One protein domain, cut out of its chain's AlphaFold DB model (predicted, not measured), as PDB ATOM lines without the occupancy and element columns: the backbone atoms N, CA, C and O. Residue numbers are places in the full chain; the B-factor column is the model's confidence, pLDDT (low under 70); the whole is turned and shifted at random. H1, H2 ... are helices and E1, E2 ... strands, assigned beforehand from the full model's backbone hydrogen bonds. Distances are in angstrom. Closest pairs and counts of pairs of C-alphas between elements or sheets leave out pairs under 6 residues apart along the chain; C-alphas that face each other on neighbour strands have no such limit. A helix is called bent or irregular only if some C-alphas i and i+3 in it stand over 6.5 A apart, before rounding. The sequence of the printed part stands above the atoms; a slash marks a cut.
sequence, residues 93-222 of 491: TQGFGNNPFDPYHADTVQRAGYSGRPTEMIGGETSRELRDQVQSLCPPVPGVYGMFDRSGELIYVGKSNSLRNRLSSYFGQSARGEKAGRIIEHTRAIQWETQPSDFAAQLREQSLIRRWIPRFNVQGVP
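AT A GLANCE: This is residues 93 to 222 of the 491 residues of the protein "Excinuclease ABC subunit C" of Rhodopirellula sp. SWK7 (UniProt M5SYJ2). A twisted four-stranded sheet forms the core, with the long helix H5 along one face and H1 and H2 side by side over the other. H3 and H4 sit beyond H2 at one end, and residues 108 to 113 of the opening stretch stick out as a free loop. The printed part has 130 residues, in the order E1 H1 E2 E3 H2 H3 H4 E4 H5; the sheet runs E1, E4, E2, E3, all antiparallel. The class is mixed, helices and strands; the whole is compact, with a radius of gyration of the C-alphas of 14.5 A and spans of 48 by 34 by 26 A.

IN THESE COORDINATES: Residues 93 to 118 hold no named element. E1, residues 119 to 123, begins at C-alpha 119 (22.007, 5.298, -48.723). H1 is residues 127 to 137, 15.4 A long; E2 is 143 to 148, 16.8 A; E3 is 154 to 160, 17.6 A. H2 is residues 163 to 169, H3 173 to 177 and H4 179 to 186. H3 is irregular: C-alphas 174 and 177 are 7.0 A apart. E4 is residues 189 to 194, 16.8 A; H5, residues 198 to 212, is 20.7 A long and ends at C-alpha 212 (9.980, -0.148, -37.991).

HOW THE PARTS SIT: E1 and E4 are antiparallel, with N 122 and O 190 2.8 A apart, within hydrogen-bond range. E4 and E2 have N 146 and O 191 at 2.8 A. E2 and E3, a hairpin, have N 145 and O 158 at 2.8 A. The sheet and its helices make three layers, H1 and H2 on one face and H5 on the other. H5, at a height of 8.0 A over the sheet, runs along the strands over E2 and E3; its closest C-alphas to E3 are those of Lys 159 and Ala 201, 5.8 A. H1, at a height of 9.2 A, runs along the strands over E1. E1, H1 and E2 form a split strand-helix-strand unit, two strands running the same way with E4 between them, its crossover right-handed. H1 touches H2 at a shallow tilt of 27 degrees, opposite ways; the closest C-alphas are those of Val 134 and Arg 164, 6.5 A. H4 only grazes the sheet, with residues 183 to 186. H3 is close to H4 but not clearly touching, with the C-alphas of Ala 175 and Gly 181 4.8 A apart. In H1, H2, H4 and H5 every O i to N i+4 pair is within hydrogen-bond range; H3 has 0 of 1, and 1 of 2 O i to N i+3 pairs.

THE WHOLE: The C-alphas farthest apart are those of Ala 112 and Gly 177, 49.5 A. The printed part has no cut, and its links between named elements are tight. Mean pLDDT of the printed part is 84.2; residues 93 to 94, 105 to 116, 176 to 177 and 220 to 222 are under 70.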
ATOM      1  N   THR A  93      13.372  11.589 -46.180       43.50
ATOM      2  CA  THR A  93      14.695  12.243 -46.105       43.50
ATOM      3  C   THR A  93      15.655  11.714 -45.031       43.50
ATOM      4  O   THR A  93      16.852  11.961 -45.142       43.50
ATOM      5  N   GLN A  94      15.204  10.982 -44.003       54.88
ATOM      6  CA  GLN A  94      16.098  10.528 -42.913       54.88
ATOM      7  C   GLN A  94      16.760   9.155 -43.141       54.88
ATOM      8  O   GLN A  94      17.583   8.715 -42.330       54.88
ATOM      9  N   GLY A  95      16.444   8.469 -44.243       71.25
ATOM     10  CA  GLY A  95      16.979   7.141 -44.534       71.25
ATOM     11  C   GLY A  95      16.733   6.126 -43.403       71.25
ATOM     12  O   GLY A  95      15.791   6.229 -42.622       71.25
ATOM     13  N   PHE A  96      17.592   5.110 -43.285       82.31
ATOM     14  CA  PHE A  96      17.468   4.078 -42.239       82.31
ATOM     15  C   PHE A  96      17.980   4.522 -40.848       82.31
ATOM     16  O   PHE A  96      17.928   3.746 -39.886       82.31
ATOM     17  N   GLY A  97      18.441   5.773 -40.714       80.00
ATOM     18  CA  GLY A  97      19.065   6.325 -39.507       80.00
ATOM     19  C   GLY A  97      20.395   5.656 -39.136       80.00
ATOM     20  O   GLY A  97      20.932   4.852 -39.895       80.00
ATOM     21  N   ASN A  98      20.921   5.943 -37.940       80.25
ATOM     22  CA  ASN A  98      22.222   5.417 -37.500       80.25
ATOM     23  C   ASN A  98      22.265   3.879 -37.461       80.25
ATOM     24  O   ASN A  98      21.300   3.213 -37.065       80.25
ATOM     25  N   ASN A  99      23.399   3.315 -37.883       84.50
ATOM     26  CA  ASN A  99      23.671   1.882 -37.858       84.50
ATOM     27  C   ASN A  99      24.575   1.536 -36.665       84.50
ATOM     28  O   ASN A  99      25.774   1.790 -36.729       84.50
ATOM     29  N   PRO A 100      24.038   0.935 -35.585       84.00
ATOM     30  CA  PRO A 100      24.834   0.613 -34.399       84.00
ATOM     31  C   PRO A 100      25.845  -0.519 -34.637       84.00
ATOM     32  O   PRO A 100      26.692  -0.778 -33.788       84.00
ATOM     33  N   PHE A 101      25.747  -1.206 -35.777       87.75
ATOM     34  CA  PHE A 101      26.646  -2.284 -36.173       87.75
ATOM     35  C   PHE A 101      27.674  -1.839 -37.218       87.75
ATOM     36  O   PHE A 101      28.452  -2.670 -37.679       87.75
ATOM     37  N   ASP A 102      27.692  -0.549 -37.574       84.81
ATOM     38  CA  ASP A 102      28.673   0.033 -38.485       84.81
ATOM     39  C   ASP A 102      29.467   1.158 -37.780       84.81
ATOM     40  O   ASP A 102      28.921   2.224 -37.463       84.81
ATOM     41  N   PRO A 103      30.768   0.945 -37.511       77.19
ATOM     42  CA  PRO A 103      31.613   1.931 -36.851       77.19
ATOM     43  C   PRO A 103      31.971   3.109 -37.772       77.19
ATOM     44  O   PRO A 103      32.527   4.084 -37.282       77.19
ATOM     45  N   TYR A 104      31.659   3.053 -39.072       72.00
ATOM     46  CA  TYR A 104      31.973   4.098 -40.051       72.00
ATOM     47  C   TYR A 104      30.867   5.167 -40.192       72.00
ATOM     48  O   TYR A 104      30.835   5.881 -41.191       72.00
ATOM     49  N   HIS A 105      29.937   5.294 -39.237       64.00
ATOM     50  CA  HIS A 105      28.918   6.354 -39.271       64.00
ATOM     51  C   HIS A 105      29.473   7.726 -38.838       64.00
ATOM     52  O   HIS A 105      30.446   7.819 -38.088       64.00
ATOM     53  N   ALA A 106      28.808   8.792 -39.295       50.31
ATOM     54  CA  ALA A 106      29.284  10.175 -39.215       50.31
ATOM     55  C   ALA A 106      29.595  10.686 -37.789       50.31
ATOM     56  O   ALA A 106      30.528  11.467 -37.627       50.31
ATOM     57  N   ASP A 107      28.876  10.220 -36.758       44.25
ATOM     58  CA  ASP A 107      29.004  10.754 -35.388       44.25
ATOM     59  C   ASP A 107      30.150  10.139 -34.565       44.25
ATOM     60  O   ASP A 107      30.647  10.768 -33.633       44.25
ATOM     61  N   THR A 108      30.610   8.923 -34.883       44.75
ATOM     62  CA  THR A 108      31.668   8.245 -34.096       44.75
ATOM     63  C   THR A 108      33.065   8.460 -34.672       44.75
ATOM     64  O   THR A 108      34.072   8.242 -33.993       44.75
ATOM     65  N   VAL A 109      33.152   8.924 -35.921       43.75
ATOM     66  CA  VAL A 109      34.413   9.051 -36.645       43.75
ATOM     67  C   VAL A 109      34.428  10.354 -37.451       43.75
ATOM     68  O   VAL A 109      34.375  10.351 -38.672       43.75
ATOM     69  N   GLN A 110      34.666  11.483 -36.776       41.09
ATOM     70  CA  GLN A 110      35.359  12.629 -37.399       41.09
ATOM     71  C   GLN A 110      36.842  12.304 -37.725       41.09
ATOM     72  O   GLN A 110      37.628  13.198 -38.032       41.09
ATOM     73  N   ARG A 111      37.278  11.035 -37.636       48.06
ATOM     74  CA  ARG A 111      38.657  10.625 -37.932       48.06
ATOM     75  C   ARG A 111      38.824  10.323 -39.425       48.06
ATOM     76  O   ARG A 111      38.218   9.403 -39.958       48.06
ATOM     77  N   ALA A 112      39.705  11.090 -40.060       42.34
ATOM     78  CA  ALA A 112      40.435  10.753 -41.283       42.34
ATOM     79  C   ALA A 112      39.615  10.119 -42.435       42.34
ATOM     80  O   ALA A 112      39.828   8.968 -42.799       42.34
ATOM     81  N   GLY A 113      38.728  10.895 -43.067       48.94
ATOM     82  CA  GLY A 113      38.361  10.671 -44.477       48.94
ATOM     83  C   GLY A 113      37.382   9.534 -44.803       48.94
ATOM     84  O   GLY A 113      37.196   9.241 -45.983       48.94
ATOM     85  N   TYR A 114      36.725   8.916 -43.819       51.56
ATOM     86  CA  TYR A 114      35.690   7.905 -44.070       51.56
ATOM     87  C   TYR A 114      34.284   8.472 -43.834       51.56
ATOM     88  O   TYR A 114      33.942   8.860 -42.722       51.56
ATOM     89  N   SER A 115      33.458   8.502 -44.883       59.00
ATOM     90  CA  SER A 115      32.022   8.783 -44.789       59.00
ATOM     91  C   SER A 115      31.215   7.500 -44.558       59.00
ATOM     92  O   SER A 115      31.623   6.409 -44.987       59.00
ATOM     93  N   GLY A 116      30.051   7.650 -43.913       65.44
ATOM     94  CA  GLY A 116      29.060   6.584 -43.776       65.44
ATOM     95  C   GLY A 116      28.681   5.981 -45.127       65.44
ATOM     96  O   GLY A 116      28.791   6.631 -46.169       65.44
ATOM     97  N   ARG A 117      28.265   4.712 -45.120       74.94
ATOM     98  CA  ARG A 117      27.888   4.018 -46.356       74.94
ATOM     99  C   ARG A 117      26.712   4.740 -47.023       74.94
ATOM    100  O   ARG A 117      25.747   5.073 -46.328       74.94
ATOM    101  N   PRO A 118      26.781   4.998 -48.343       71.19
ATOM    102  CA  PRO A 118      25.747   5.747 -49.030       71.19
ATOM    103  C   PRO A 118      24.428   4.987 -48.942       71.19
ATOM    104  O   PRO A 118      24.366   3.762 -49.089       71.19
ATOM    105  N   THR A 119      23.385   5.752 -48.662       81.62
ATOM    106  CA  THR A 119      22.007   5.298 -48.723       81.62
ATOM    107  C   THR A 119      21.395   5.939 -49.951       81.62
ATOM    108  O   THR A 119      21.392   7.163 -50.064       81.62
ATOM    109  N   GLU A 120      20.897   5.121 -50.865       87.31
ATOM    110  CA  GLU A 120      20.240   5.596 -52.079       87.31
ATOM    111  C   GLU A 120      18.762   5.240 -52.020       87.31
ATOM    112  O   GLU A 120      18.373   4.208 -51.464       87.31
ATOM    113  N   MET A 121      17.939   6.107 -52.599       90.25
ATOM    114  CA  MET A 121      16.509   5.901 -52.733       90.25
ATOM    115  C   MET A 121      16.084   6.228 -54.157       90.25
ATOM    116  O   MET A 121      16.491   7.239 -54.723       90.25
ATOM    117  N   ILE A 122      15.236   5.369 -54.703       92.50
ATOM    118  CA  ILE A 122      14.584   5.545 -55.994       92.50
ATOM    119  C   ILE A 122      13.071   5.561 -55.807       92.50
ATOM    120  O   ILE A 122      12.539   4.895 -54.913       92.50
ATOM    121  N   GLY A 123      12.379   6.289 -56.673       90.12
ATOM    122  CA  GLY A 123      10.921   6.346 -56.733       90.12
ATOM    123  C   GLY A 123      10.425   6.019 -58.135       90.12
ATOM    124  O   GLY A 123      11.131   6.247 -59.114       90.12
ATOM    125  N   GLY A 124       9.218   5.476 -58.240       87.56
ATOM    126  CA  GLY A 124       8.580   5.205 -59.526       87.56
ATOM    127  C   GLY A 124       7.078   5.019 -59.375       87.56
ATOM    128  O   GLY A 124       6.606   4.432 -58.396       87.56
ATOM    129  N   GLU A 125       6.322   5.515 -60.349       81.12
ATOM    130  CA  GLU A 125       4.867   5.353 -60.386       81.12
ATOM    131  C   GLU A 125       4.487   3.959 -60.893       81.12
ATOM    132  O   GLU A 125       3.487   3.381 -60.455       81.12
ATOM    133  N   THR A 126       5.329   3.387 -61.762       85.56
ATOM    134  CA  THR A 126       5.148   2.048 -62.324       85.56
ATOM    135  C   THR A 126       6.216   1.060 -61.849       85.56
ATOM    136  O   THR A 126       7.377   1.395 -61.609       85.56
ATOM    137  N   SER A 127       5.860  -0.229 -61.782       86.06
ATOM    138  CA  SER A 127       6.832  -1.293 -61.476       86.06
ATOM    139  C   SER A 127       7.933  -1.421 -62.536       86.06
ATOM    140  O   SER A 127       8.965  -2.035 -62.271       86.06
ATOM    141  N   ARG A 128       7.717  -0.886 -63.746       89.12
ATOM    142  CA  ARG A 128       8.722  -0.857 -64.811       89.12
ATOM    143  C   ARG A 128       9.795   0.192 -64.523       89.12
ATOM    144  O   ARG A 128      10.963  -0.161 -64.527       89.12
ATOM    145  N   GLU A 129       9.407   1.417 -64.173       91.12
ATOM    146  CA  GLU A 129      10.359   2.472 -63.783       91.12
ATOM    147  C   GLU A 129      11.240   2.047 -62.609       91.12
ATOM    148  O   GLU A 129      12.457   2.216 -62.647       91.12
ATOM    149  N   LEU A 130      10.634   1.440 -61.578       92.38
ATOM    150  CA  LEU A 130      11.382   0.919 -60.434       92.38
ATOM    151  C   LEU A 130      12.383  -0.164 -60.858       92.38
ATOM    152  O   LEU A 130      13.503  -0.191 -60.355       92.38
ATOM    153  N   ARG A 131      12.006  -1.048 -61.791       93.69
ATOM    154  CA  ARG A 131      12.903  -2.086 -62.319       93.69
ATOM    155  C   ARG A 131      14.099  -1.468 -63.039       93.69
ATOM    156  O   ARG A 131      15.229  -1.861 -62.758       93.69
ATOM    157  N   ASP A 132      13.852  -0.521 -63.937       93.56
ATOM    158  CA  ASP A 132      14.889   0.092 -64.772       93.56
ATOM    159  C   ASP A 132      15.890   0.883 -63.901       93.56
ATOM    160  O   ASP A 132      17.108   0.797 -64.086       93.56
ATOM    161  N   GLN A 133      15.398   1.560 -62.859       93.88
ATOM    162  CA  GLN A 133      16.236   2.234 -61.862       93.88
ATOM    163  C   GLN A 133      17.027   1.258 -60.977       93.88
ATOM    164  O   GLN A 133      18.215   1.472 -60.739       93.88
ATOM    165  N   VAL A 134      16.432   0.144 -60.527       94.38
ATOM    166  CA  VAL A 134      17.175  -0.903 -59.796       94.38
ATOM    167  C   VAL A 134      18.303  -1.476 -60.656       94.38
ATOM    168  O   VAL A 134      19.398  -1.708 -60.151       94.38
ATOM    169  N   GLN A 135      18.058  -1.724 -61.942       93.44
ATOM    170  CA  GLN A 135      19.065  -2.304 -62.834       93.44
ATOM    171  C   GLN A 135      20.235  -1.352 -63.104       93.44
ATOM    172  O   GLN A 135      21.377  -1.809 -63.183       93.44
ATOM    173  N   SER A 136      19.954  -0.054 -63.222       93.12
ATOM    174  CA  SER A 136      20.960   0.969 -63.517       93.12
ATOM    175  C   SER A 136      21.749   1.412 -62.283       93.12
ATOM    176  O   SER A 136      22.975   1.480 -62.347       93.12
ATOM    177  N   LEU A 137      21.075   1.668 -61.159       93.69
ATOM    178  CA  LEU A 137      21.680   2.322 -59.992       93.69
ATOM    179  C   LEU A 137      22.125   1.337 -58.906       93.69
ATOM    180  O   LEU A 137      23.168   1.523 -58.287       93.69
ATOM    181  N   CYS A 138      21.378   0.254 -58.677       94.06
ATOM    182  CA  CYS A 138      21.635  -0.597 -57.518       94.06
ATOM    183  C   CYS A 138      22.921  -1.428 -57.699       94.06
ATOM    184  O   CYS A 138      23.044  -2.147 -58.696       94.06
ATOM    185  N   PRO A 139      23.883  -1.410 -56.762       93.69
ATOM    186  CA  PRO A 139      25.113  -2.192 -56.887       93.69
ATOM    187  C   PRO A 139      24.896  -3.692 -56.582       93.69
ATOM    188  O   PRO A 139      24.040  -4.059 -55.774       93.69
ATOM    189  N   PRO A 140      25.681  -4.613 -57.174       95.25
ATOM    190  CA  PRO A 140      25.578  -6.055 -56.919       95.25
ATOM    191  C   PRO A 140      26.326  -6.504 -55.644       95.25
ATOM    192  O   PRO A 140      26.938  -7.567 -55.633       95.25
ATOM    193  N   VAL A 141      26.263  -5.718 -54.566       94.31
ATOM    194  CA  VAL A 141      27.020  -5.919 -53.309       94.31
ATOM    195  C   VAL A 141      26.097  -6.283 -52.135       94.31
ATOM    196  O   VAL A 141      24.874  -6.155 -52.275       94.31
ATOM    197  N   PRO A 142      26.629  -6.732 -50.980       94.81
ATOM    198  CA  PRO A 142      25.817  -6.996 -49.801       94.81
ATOM    199  C   PRO A 142      25.142  -5.733 -49.267       94.81
ATOM    200  O   PRO A 142      25.699  -4.634 -49.308       94.81
ATOM    201  N   GLY A 143      23.942  -5.886 -48.720       94.50
ATOM    202  CA  GLY A 143      23.236  -4.765 -48.123       94.50
ATOM    203  C   GLY A 143      21.825  -5.074 -47.669       94.50
ATOM    204  O   GLY A 143      21.333  -6.204 -47.767       94.50
ATOM    205  N   VAL A 144      21.172  -4.027 -47.181       95.88
ATOM    206  CA  VAL A 144      19.758  -4.031 -46.812       95.88
ATOM    207  C   VAL A 144      18.976  -3.135 -47.757       95.88
ATOM    208  O   VAL A 144      19.493  -2.138 -48.255       95.88
ATOM    209  N   TYR A 145      17.724  -3.487 -48.005       96.06
ATOM    210  CA  TYR A 145      16.797  -2.682 -48.782       96.06
ATOM    211  C   TYR A 145      15.456  -2.568 -48.070       96.06
ATOM    212  O   TYR A 145      15.042  -3.463 -47.329       96.06
ATOM    213  N   GLY A 146      14.782  -1.457 -48.319       95.94
ATOM    214  CA  GLY A 146      13.476  -1.103 -47.800       95.94
ATOM    215  C   GLY A 146      12.566  -0.737 -48.957       95.94
ATOM    216  O   GLY A 146      12.996  -0.099 -49.914       95.94
ATOM    217  N   MET A 147      11.319  -1.172 -48.888       95.44
ATOM    218  CA  MET A 147      10.291  -0.838 -49.863       95.44
ATOM    219  C   MET A 147       9.213  -0.019 -49.176       95.44
ATOM    220  O   MET A 147       8.760  -0.383 -48.089       95.44
ATOM    221  N   PHE A 148       8.814   1.064 -49.827       94.50
ATOM    222  CA  PHE A 148       7.885   2.050 -49.299       94.50
ATOM    223  C   PHE A 148       6.647   2.115 -50.172       94.50
ATOM    224  O   PHE A 148       6.758   1.969 -51.390       94.50
ATOM    225  N   ASP A 149       5.481   2.330 -49.572       93.81
ATOM    226  CA  ASP A 149       4.247   2.500 -50.335       93.81
ATOM    227  C   ASP A 149       3.989   3.951 -50.761       93.81
ATOM    228  O   ASP A 149       4.809   4.843 -50.557       93.81
ATOM    229  N   ARG A 150       2.834   4.188 -51.393       91.44
ATOM    230  CA  ARG A 150       2.429   5.513 -51.886       91.44
ATOM    231  C   ARG A 150       2.337   6.575 -50.783       91.44
ATOM    232  O   ARG A 150       2.432   7.756 -51.089       91.44
ATOM    233  N   SER A 151       2.132   6.172 -49.529       89.31
ATOM    234  CA  SER A 151       2.090   7.088 -48.386       89.31
ATOM    235  C   SER A 151       3.475   7.405 -47.812       89.31
ATOM    236  O   SER A 151       3.579   8.208 -46.891       89.31
ATOM    237  N   GLY A 152       4.537   6.784 -48.343       87.44
ATOM    238  CA  GLY A 152       5.886   6.875 -47.787       87.44
ATOM    239  C   GLY A 152       6.103   5.980 -46.561       87.44
ATOM    240  O   GLY A 152       7.111   6.125 -45.875       87.44
ATOM    241  N   GLU A 153       5.190   5.047 -46.264       90.31
ATOM    242  CA  GLU A 153       5.351   4.083 -45.170       90.31
ATOM    243  C   GLU A 153       6.324   2.966 -45.581       90.31
ATOM    244  O   GLU A 153       6.183   2.390 -46.660       90.31
ATOM    245  N   LEU A 154       7.282   2.609 -44.715       92.88
ATOM    246  CA  LEU A 154       8.153   1.444 -44.908       92.88
ATOM    247  C   LEU A 154       7.349   0.149 -44.714       92.88
ATOM    248  O   LEU A 154       7.030  -0.249 -43.594       92.88
ATOM    249  N   ILE A 155       7.055  -0.547 -45.809       93.81
ATOM    250  CA  ILE A 155       6.174  -1.724 -45.811       93.81
ATOM    251  C   ILE A 155       6.930  -3.050 -45.761       93.81
ATOM    252  O   ILE A 155       6.366  -4.065 -45.336       93.81
ATOM    253  N   TYR A 156       8.198  -3.054 -46.177       95.06
ATOM    254  CA  TYR A 156       9.043  -4.241 -46.180       95.06
ATOM    255  C   TYR A 156      10.527  -3.888 -46.065       95.06
ATOM    256  O   TYR A 156      10.989  -2.945 -46.696       95.06
ATOM    257  N   VAL A 157      11.280  -4.692 -45.315       95.75
ATOM    258  CA  VAL A 157      12.747  -4.661 -45.243       95.75
ATOM    259  C   VAL A 157      13.290  -6.047 -45.568       95.75
ATOM    260  O   VAL A 157      12.765  -7.050 -45.080       95.75
ATOM    261  N   GLY A 158      14.364  -6.114 -46.347       95.06
ATOM    262  CA  GLY A 158      15.094  -7.355 -46.576       95.06
ATOM    263  C   GLY A 158      16.597  -7.143 -46.700       95.06
ATOM    264  O   GLY A 158      17.067  -6.034 -46.939       95.06
ATOM    265  N   LYS A 159      17.354  -8.232 -46.571       94.94
ATOM    266  CA  LYS A 159      18.797  -8.273 -46.843       94.94
ATOM    267  C   LYS A 159      19.146  -9.042 -48.111       94.94
ATOM    268  O   LYS A 159      18.369  -9.877 -48.588       94.94
ATOM    269  N   SER A 160      20.344  -8.801 -48.631       94.94
ATOM    270  CA  SER A 160      20.938  -9.600 -49.702       94.94
ATOM    271  C   SER A 160      22.463  -9.615 -49.626       94.94
ATOM    272  O   SER A 160      23.063  -8.657 -49.149       94.94
ATOM    273  N   ASN A 161      23.080 -10.671 -50.162       92.81
ATOM    274  CA  ASN A 161      24.506 -10.687 -50.502       92.81
ATOM    275  C   ASN A 161      24.798  -9.953 -51.827       92.81
ATOM    276  O   ASN A 161      25.922  -9.533 -52.056       92.81
ATOM    277  N   SER A 162      23.786  -9.803 -52.685       94.88
ATOM    278  CA  SER A 162      23.824  -9.028 -53.923       94.88
ATOM    279  C   SER A 162      22.504  -8.271 -54.063       94.88
ATOM    280  O   SER A 162      21.458  -8.865 -54.361       94.88
ATOM    281  N   LEU A 163      22.520  -6.971 -53.758       95.44
ATOM    282  CA  LEU A 163      21.326  -6.122 -53.749       95.44
ATOM    283  C   LEU A 163      20.633  -6.102 -55.118       95.44
ATOM    284  O   LEU A 163      19.448  -6.434 -55.186       95.44
ATOM    285  N   ARG A 164      21.372  -5.824 -56.204       95.56
ATOM    286  CA  ARG A 164      20.825  -5.785 -57.574       95.56
ATOM    287  C   ARG A 164      20.077  -7.062 -57.949       95.56
ATOM    288  O   ARG A 164      18.929  -6.985 -58.387       95.56
ATOM    289  N   ASN A 165      20.691  -8.230 -57.751       94.50
ATOM    290  CA  ASN A 165      20.084  -9.516 -58.115       94.50
ATOM    291  C   ASN A 165      18.800  -9.771 -57.318       94.50
ATOM    292  O   ASN A 165      17.779 -10.184 -57.870       94.50
ATOM    293  N   ARG A 166      18.828  -9.479 -56.012       94.62
ATOM    294  CA  ARG A 166      17.674  -9.691 -55.140       94.62
ATOM    295  C   ARG A 166      16.532  -8.733 -55.449       94.62
ATOM    296  O   ARG A 166      15.398  -9.190 -55.545       94.62
ATOM    297  N   LEU A 167      16.804  -7.443 -55.625       94.69
ATOM    298  CA  LEU A 167      15.776  -6.463 -55.977       94.69
ATOM    299  C   LEU A 167      15.190  -6.746 -57.364       94.69
ATOM    300  O   LEU A 167      13.972  -6.747 -57.513       94.69
ATOM    301  N   SER A 168      16.028  -7.119 -58.337       94.12
ATOM    302  CA  SER A 168      15.575  -7.512 -59.680       94.12
ATOM    303  C   SER A 168      14.603  -8.700 -59.651       94.12
ATOM    304  O   SER A 168      13.663  -8.743 -60.443       94.12
ATOM    305  N   SER A 169      14.774  -9.636 -58.706       92.19
ATOM    306  CA  SER A 169      13.911 -10.823 -58.590       92.19
ATOM    307  C   SER A 169      12.442 -10.509 -58.279       92.19
ATOM    308  O   SER A 169      11.566 -11.256 -58.709       92.19
ATOM    309  N   TYR A 170      12.142  -9.381 -57.618       91.44
ATOM    310  CA  TYR A 170      10.755  -8.976 -57.335       91.44
ATOM    311  C   TYR A 170       9.965  -8.630 -58.598       91.44
ATOM    312  O   TYR A 170       8.739  -8.685 -58.592       91.44
ATOM    313  N   PHE A 171      10.658  -8.296 -59.685       90.62
ATOM    314  CA  PHE A 171      10.039  -7.929 -60.953       90.62
ATOM    315  C   PHE A 171       9.911  -9.119 -61.927       90.62
ATOM    316  O   PHE A 171       9.407  -8.959 -63.044       90.62
ATOM    317  N   GLY A 172      10.370 -10.313 -61.537       85.44
ATOM    318  CA  GLY A 172      10.245 -11.536 -62.331       85.44
ATOM    319  C   GLY A 172       8.804 -12.057 -62.412       85.44
ATOM    320  O   GLY A 172       7.964 -11.745 -61.569       85.44
ATOM    321  N   GLN A 173       8.503 -12.881 -63.421       73.81
ATOM    322  CA  GLN A 173       7.160 -13.461 -63.591       73.81
ATOM    323  C   GLN A 173       6.768 -14.400 -62.437       73.81
ATOM    324  O   GLN A 173       5.603 -14.421 -62.045       73.81
ATOM    325  N   SER A 174       7.739 -15.096 -61.838       72.69
ATOM    326  CA  SER A 174       7.539 -15.990 -60.688       72.69
ATOM    327  C   SER A 174       7.047 -15.278 -59.423       72.69
ATOM    328  O   SER A 174       6.435 -15.906 -58.567       72.69
ATOM    329  N   ALA A 175       7.239 -13.960 -59.302       71.44
ATOM    330  CA  ALA A 175       6.818 -13.207 -58.123       71.44
ATOM    331  C   ALA A 175       5.296 -12.959 -58.059       71.44
ATOM    332  O   ALA A 175       4.775 -12.671 -56.982       71.44
ATOM    333  N   ARG A 176       4.570 -13.073 -59.183       62.31
ATOM    334  CA  ARG A 176       3.186 -12.575 -59.340       62.31
ATOM    335  C   ARG A 176       2.121 -13.309 -58.508       62.31
ATOM    336  O   ARG A 176       1.086 -12.715 -58.236       62.31
ATOM    337  N   GLY A 177       2.369 -14.548 -58.076       63.00
ATOM    338  CA  GLY A 177       1.453 -15.321 -57.215       63.00
ATOM    339  C   GLY A 177       1.847 -15.367 -55.734       63.00
ATOM    340  O   GLY A 177       1.108 -15.895 -54.905       63.00
ATOM    341  N   GLU A 178       3.013 -14.828 -55.379       77.81
ATOM    342  CA  GLU A 178       3.603 -15.006 -54.056       77.81
ATOM    343  C   GLU A 178       3.503 -13.748 -53.183       77.81
ATOM    344  O   GLU A 178       3.092 -12.662 -53.593       77.81
ATOM    345  N   LYS A 179       3.948 -13.870 -51.928       85.38
ATOM    346  CA  LYS A 179       4.169 -12.730 -51.027       85.38
ATOM    347  C   LYS A 179       4.980 -11.605 -51.695       85.38
ATOM    348  O   LYS A 179       4.701 -10.440 -51.432       85.38
ATOM    349  N   ALA A 180       5.960 -11.951 -52.533       86.88
ATOM    350  CA  ALA A 180       6.800 -10.995 -53.249       86.88
ATOM    351  C   ALA A 180       5.997 -10.090 -54.202       86.88
ATOM    352  O   ALA A 180       6.234  -8.885 -54.217       86.88
ATOM    353  N   GLY A 181       5.011 -10.646 -54.916       88.38
ATOM    354  CA  GLY A 181       4.118  -9.909 -55.813       88.38
ATOM    355  C   GLY A 181       3.314  -8.839 -55.084       88.38
ATOM    356  O   GLY A 181       3.313  -7.682 -55.486       88.38
ATOM    357  N   ARG A 182       2.732  -9.195 -53.933       90.38
ATOM    358  CA  ARG A 182       2.005  -8.230 -53.090       90.38
ATOM    359  C   ARG A 182       2.904  -7.105 -52.591       90.38
ATOM    360  O   ARG A 182       2.488  -5.956 -52.572       90.38
ATOM    361  N   ILE A 183       4.135  -7.418 -52.182       92.81
ATOM    362  CA  ILE A 183       5.077  -6.383 -51.739       92.81
ATOM    363  C   ILE A 183       5.319  -5.398 -52.885       92.81
ATOM    364  O   ILE A 183       5.093  -4.208 -52.699       92.81
ATOM    365  N   ILE A 184       5.721  -5.890 -54.065       92.25
ATOM    366  CA  ILE A 184       6.106  -5.014 -55.176       92.25
ATOM    367  C   ILE A 184       4.928  -4.220 -55.753       92.25
ATOM    368  O   ILE A 184       5.113  -3.082 -56.173       92.25
ATOM    369  N   GLU A 185       3.717  -4.777 -55.723       91.06
ATOM    370  CA  GLU A 185       2.489  -4.089 -56.130       91.06
ATOM    371  C   GLU A 185       2.213  -2.844 -55.270       91.06
ATOM    372  O   GLU A 185       1.827  -1.790 -55.787       91.06
ATOM    373  N   HIS A 186       2.472  -2.939 -53.963       92.38
ATOM    374  CA  HIS A 186       2.321  -1.823 -53.031       92.38
ATOM    375  C   HIS A 186       3.519  -0.862 -53.016       92.38
ATOM    376  O   HIS A 186       3.375   0.246 -52.505       92.38
ATOM    377  N   THR A 187       4.671  -1.242 -53.571       94.50
ATOM    378  CA  THR A 187       5.895  -0.428 -53.567       94.50
ATOM    379  C   THR A 187       5.815   0.750 -54.542       94.50
ATOM    380  O   THR A 187       5.443   0.591 -55.703       94.50
ATOM    381  N   ARG A 188       6.209   1.940 -54.084       94.62
ATOM    382  CA  ARG A 188       6.387   3.171 -54.878       94.62
ATOM    383  C   ARG A 188       7.773   3.790 -54.736       94.62
ATOM    384  O   ARG A 188       8.197   4.523 -55.622       94.62
ATOM    385  N   ALA A 189       8.503   3.444 -53.680       94.38
ATOM    386  CA  ALA A 189       9.913   3.780 -53.555       94.38
ATOM    387  C   ALA A 189      10.711   2.606 -52.986       94.38
ATOM    388  O   ALA A 189      10.193   1.788 -52.219       94.38
ATOM    389  N   ILE A 190      11.976   2.512 -53.380       95.19
ATOM    390  CA  ILE A 190      12.923   1.517 -52.882       95.19
ATOM    391  C   ILE A 190      14.147   2.262 -52.379       95.19
ATOM    392  O   ILE A 190      14.714   3.082 -53.090       95.19
ATOM    393  N   GLN A 191      14.567   1.943 -51.164       94.25
ATOM    394  CA  GLN A 191      15.797   2.441 -50.568       94.25
ATOM    395  C   GLN A 191      16.753   1.280 -50.339       94.25
ATOM    396  O   GLN A 191      16.311   0.201 -49.939       94.25
ATOM    397  N   TRP A 192      18.053   1.484 -50.517       94.50
ATOM    398  CA  TRP A 192      19.068   0.519 -50.104       94.50
ATOM    399  C   TRP A 192      20.227   1.178 -49.361       94.50
ATOM    400  O   TRP A 192      20.601   2.318 -49.619       94.50
ATOM    401  N   GLU A 193      20.798   0.419 -48.428       91.88
ATOM    402  CA  GLU A 193      22.010   0.749 -47.678       91.88
ATOM    403  C   GLU A 193      22.991  -0.411 -47.881       91.88
ATOM    404  O   GLU A 193      22.715  -1.561 -47.514       91.88
ATOM    405  N   THR A 194      24.135  -0.122 -48.504       91.75
ATOM    406  CA  THR A 194      25.202  -1.120 -48.687       91.75
ATOM    407  C   THR A 194      25.792  -1.519 -47.338       91.75
ATOM    408  O   THR A 194      25.789  -0.736 -46.391       91.75
ATOM    409  N   GLN A 195      26.276  -2.753 -47.218       91.94
ATOM    410  CA  GLN A 195      26.874  -3.290 -45.992       91.94
ATOM    411  C   GLN A 195      28.166  -4.035 -46.337       91.94
ATOM    412  O   GLN A 195      28.240  -4.636 -47.405       91.94
ATOM    413  N   PRO A 196      29.172  -4.064 -45.446       89.44
ATOM    414  CA  PRO A 196      30.471  -4.659 -45.769       89.44
ATOM    415  C   PRO A 196      30.378  -6.148 -46.111       89.44
ATOM    416  O   PRO A 196      31.151  -6.648 -46.923       89.44
ATOM    417  N   SER A 197      29.447  -6.863 -45.480       92.00
ATOM    418  CA  SER A 197      29.307  -8.311 -45.603       92.00
ATOM    419  C   SER A 197      27.856  -8.757 -45.417       92.00
ATOM    420  O   SER A 197      27.021  -8.009 -44.903       92.00
ATOM    421  N   ASP A 198      27.552 -10.009 -45.784       93.50
ATOM    422  CA  ASP A 198      26.227 -10.607 -45.541       93.50
ATOM    423  C   ASP A 198      25.901 -10.679 -44.036       93.50
ATOM    424  O   ASP A 198      24.749 -10.502 -43.646       93.50
ATOM    425  N   PHE A 199      26.912 -10.852 -43.175       94.31
ATOM    426  CA  PHE A 199      26.732 -10.806 -41.721       94.31
ATOM    427  C   PHE A 199      26.263  -9.425 -41.251       94.31
ATOM    428  O   PHE A 199      25.276  -9.321 -40.522       94.31
ATOM    429  N   ALA A 200      26.926  -8.359 -41.710       93.06
ATOM    430  CA  ALA A 200      26.543  -6.987 -41.388       93.06
ATOM    431  C   ALA A 200      25.132  -6.662 -41.910       93.06
ATOM    432  O   ALA A 200      24.303  -6.127 -41.173       93.06
ATOM    433  N   ALA A 201      24.811  -7.096 -43.135       94.00
ATOM    434  CA  ALA A 201      23.470  -6.971 -43.701       94.00
ATOM    435  C   ALA A 201      22.406  -7.696 -42.869       94.00
ATOM    436  O   ALA A 201      21.326  -7.151 -42.644       94.00
ATOM    437  N   GLN A 202      22.711  -8.888 -42.356       93.75
ATOM    438  CA  GLN A 202      21.796  -9.631 -41.495       93.75
ATOM    439  C   GLN A 202      21.550  -8.914 -40.157       93.75
ATOM    440  O   GLN A 202      20.410  -8.858 -39.693       93.75
ATOM    441  N   LEU A 203      22.583  -8.336 -39.538       92.94
ATOM    442  CA  LEU A 203      22.430  -7.549 -38.309       92.94
ATOM    443  C   LEU A 203      21.602  -6.286 -38.540       92.94
ATOM    444  O   LEU A 203      20.662  -6.008 -37.785       92.94
ATOM    445  N   ARG A 204      21.922  -5.550 -39.608       92.81
ATOM    446  CA  ARG A 204      21.237  -4.312 -39.972       92.81
ATOM    447  C   ARG A 204      19.770  -4.565 -40.304       92.81
ATOM    448  O   ARG A 204      18.912  -3.872 -39.762       92.81
ATOM    449  N   GLU A 205      19.451  -5.603 -41.075       94.00
ATOM    450  CA  GLU A 205      18.071  -5.998 -41.385       94.00
ATOM    451  C   GLU A 205      17.268  -6.269 -40.113       94.00
ATOM    452  O   GLU A 205      16.191  -5.701 -39.927       94.00
ATOM    453  N   GLN A 206      17.802  -7.087 -39.201       89.88
ATOM    454  CA  GLN A 206      17.115  -7.389 -37.946       89.88
ATOM    455  C   GLN A 206      16.898  -6.132 -37.098       89.88
ATOM    456  O   GLN A 206      15.844  -5.995 -36.478       89.88
ATOM    457  N   SER A 207      17.844  -5.191 -37.100       89.75
ATOM    458  CA  SER A 207      17.674  -3.904 -36.414       89.75
ATOM    459  C   SER A 207      16.537  -3.066 -37.012       89.75
ATOM    460  O   SER A 207      15.714  -2.530 -36.272       89.75
ATOM    461  N   LEU A 208      16.426  -3.020 -38.345       90.75
ATOM    462  CA  LEU A 208      15.416  -2.231 -39.051       90.75
ATOM    463  C   LEU A 208      14.024  -2.841 -38.925       90.75
ATOM    464  O   LEU A 208      13.071  -2.126 -38.627       90.75
ATOM    465  N   ILE A 209      13.903  -4.163 -39.058       89.50
ATOM    466  CA  ILE A 209      12.628  -4.854 -38.828       89.50
ATOM    467  C   ILE A 209      12.156  -4.622 -37.388       89.50
ATOM    468  O   ILE A 209      10.962  -4.425 -37.154       89.50
ATOM    469  N   ARG A 210      13.080  -4.613 -36.418       84.44
ATOM    470  CA  ARG A 210      12.749  -4.346 -35.015       84.44
ATOM    471  C   ARG A 210      12.337  -2.906 -34.749       84.44
ATOM    472  O   ARG A 210      11.445  -2.693 -33.936       84.44
ATOM    473  N   ARG A 211      12.968  -1.946 -35.422       84.44
ATOM    474  CA  ARG A 211      12.666  -0.519 -35.287       84.44
ATOM    475  C   ARG A 211      11.333  -0.141 -35.933       84.44
ATOM    476  O   ARG A 211      10.567   0.594 -35.325       84.44
ATOM    477  N   TRP A 212      11.072  -0.638 -37.141       86.44
ATOM    478  CA  TRP A 212       9.980  -0.148 -37.991       86.44
ATOM    479  C   TRP A 212       8.781  -1.090 -38.098       86.44
ATOM    480  O   TRP A 212       7.711  -0.651 -38.491       86.44
ATOM    481  N   ILE A 213       8.936  -2.371 -37.739       85.50
ATOM    482  CA  ILE A 213       7.854  -3.373 -37.741       85.50
ATOM    483  C   ILE A 213       7.069  -3.382 -39.080       85.50
ATOM    484  O   ILE A 213       5.841  -3.284 -39.075       85.50
ATOM    485  N   PRO A 214       7.735  -3.500 -40.250       90.31
ATOM    486  CA  PRO A 214       7.050  -3.327 -41.529       90.31
ATOM    487  C   PRO A 214       5.968  -4.393 -41.737       90.31
ATOM    488  O   PRO A 214       6.192  -5.579 -41.465       90.31
ATOM    489  N   ARG A 215       4.804  -4.001 -42.267       88.44
ATOM    490  CA  ARG A 215       3.605  -4.861 -42.334       88.44
ATOM    491  C   ARG A 215       3.788  -6.170 -43.110       88.44
ATOM    492  O   ARG A 215       3.146  -7.170 -42.782       88.44
ATOM    493  N   PHE A 216       4.661  -6.198 -44.123       90.38
ATOM    494  CA  PHE A 216       4.952  -7.418 -44.883       90.38
ATOM    495  C   PHE A 216       6.089  -8.258 -44.283       90.38
ATOM    496  O   PHE A 216       6.277  -9.412 -44.691       90.38
ATOM    497  N   ASN A 217       6.844  -7.766 -43.299       90.75
ATOM    498  CA  ASN A 217       7.799  -8.599 -42.571       90.75
ATOM    499  C   ASN A 217       7.044  -9.540 -41.620       90.75
ATOM    500  O   ASN A 217       6.128  -9.158 -40.906       90.75
ATOM    501  N   VAL A 218       7.411 -10.824 -41.634       78.38
ATOM    502  CA  VAL A 218       6.815 -11.842 -40.741       78.38
ATOM    503  C   VAL A 218       7.870 -12.385 -39.783       78.38
ATOM    504  O   VAL A 218       7.609 -12.582 -38.600       78.38
ATOM    505  N   GLN A 219       9.081 -12.604 -40.294       71.06
ATOM    506  CA  GLN A 219      10.261 -12.927 -39.500       71.06
ATOM    507  C   GLN A 219      10.923 -11.627 -39.018       71.06
ATOM    508  O   GLN A 219      10.910 -10.632 -39.738       71.06
ATOM    509  N   GLY A 220      11.477 -11.630 -37.805       58.16
ATOM    510  CA  GLY A 220      12.191 -10.494 -37.203       58.16
ATOM    511  C   GLY A 220      11.300  -9.452 -36.515       58.16
ATOM    512  O   GLY A 220      11.814  -8.605 -35.788       58.16
ATOM    513  N   VAL A 221       9.975  -9.504 -36.707       64.00
ATOM    514  CA  VAL A 221       9.031  -8.487 -36.207       64.00
ATOM    515  C   VAL A 221       8.782  -8.615 -34.691       64.00
ATOM    516  O   VAL A 221       8.226  -9.632 -34.269       64.00
ATOM    517  N   PRO A 222       9.099  -7.591 -33.865       56.72
ATOM    518  CA  PRO A 222       8.982  -7.621 -32.403       56.72
ATOM    519  C   PRO A 222       7.591  -7.934 -31.870       56.72
ATOM    520  O   PRO A 222       7.477  -8.654 -30.888       56.72
TER     521      PRO A 222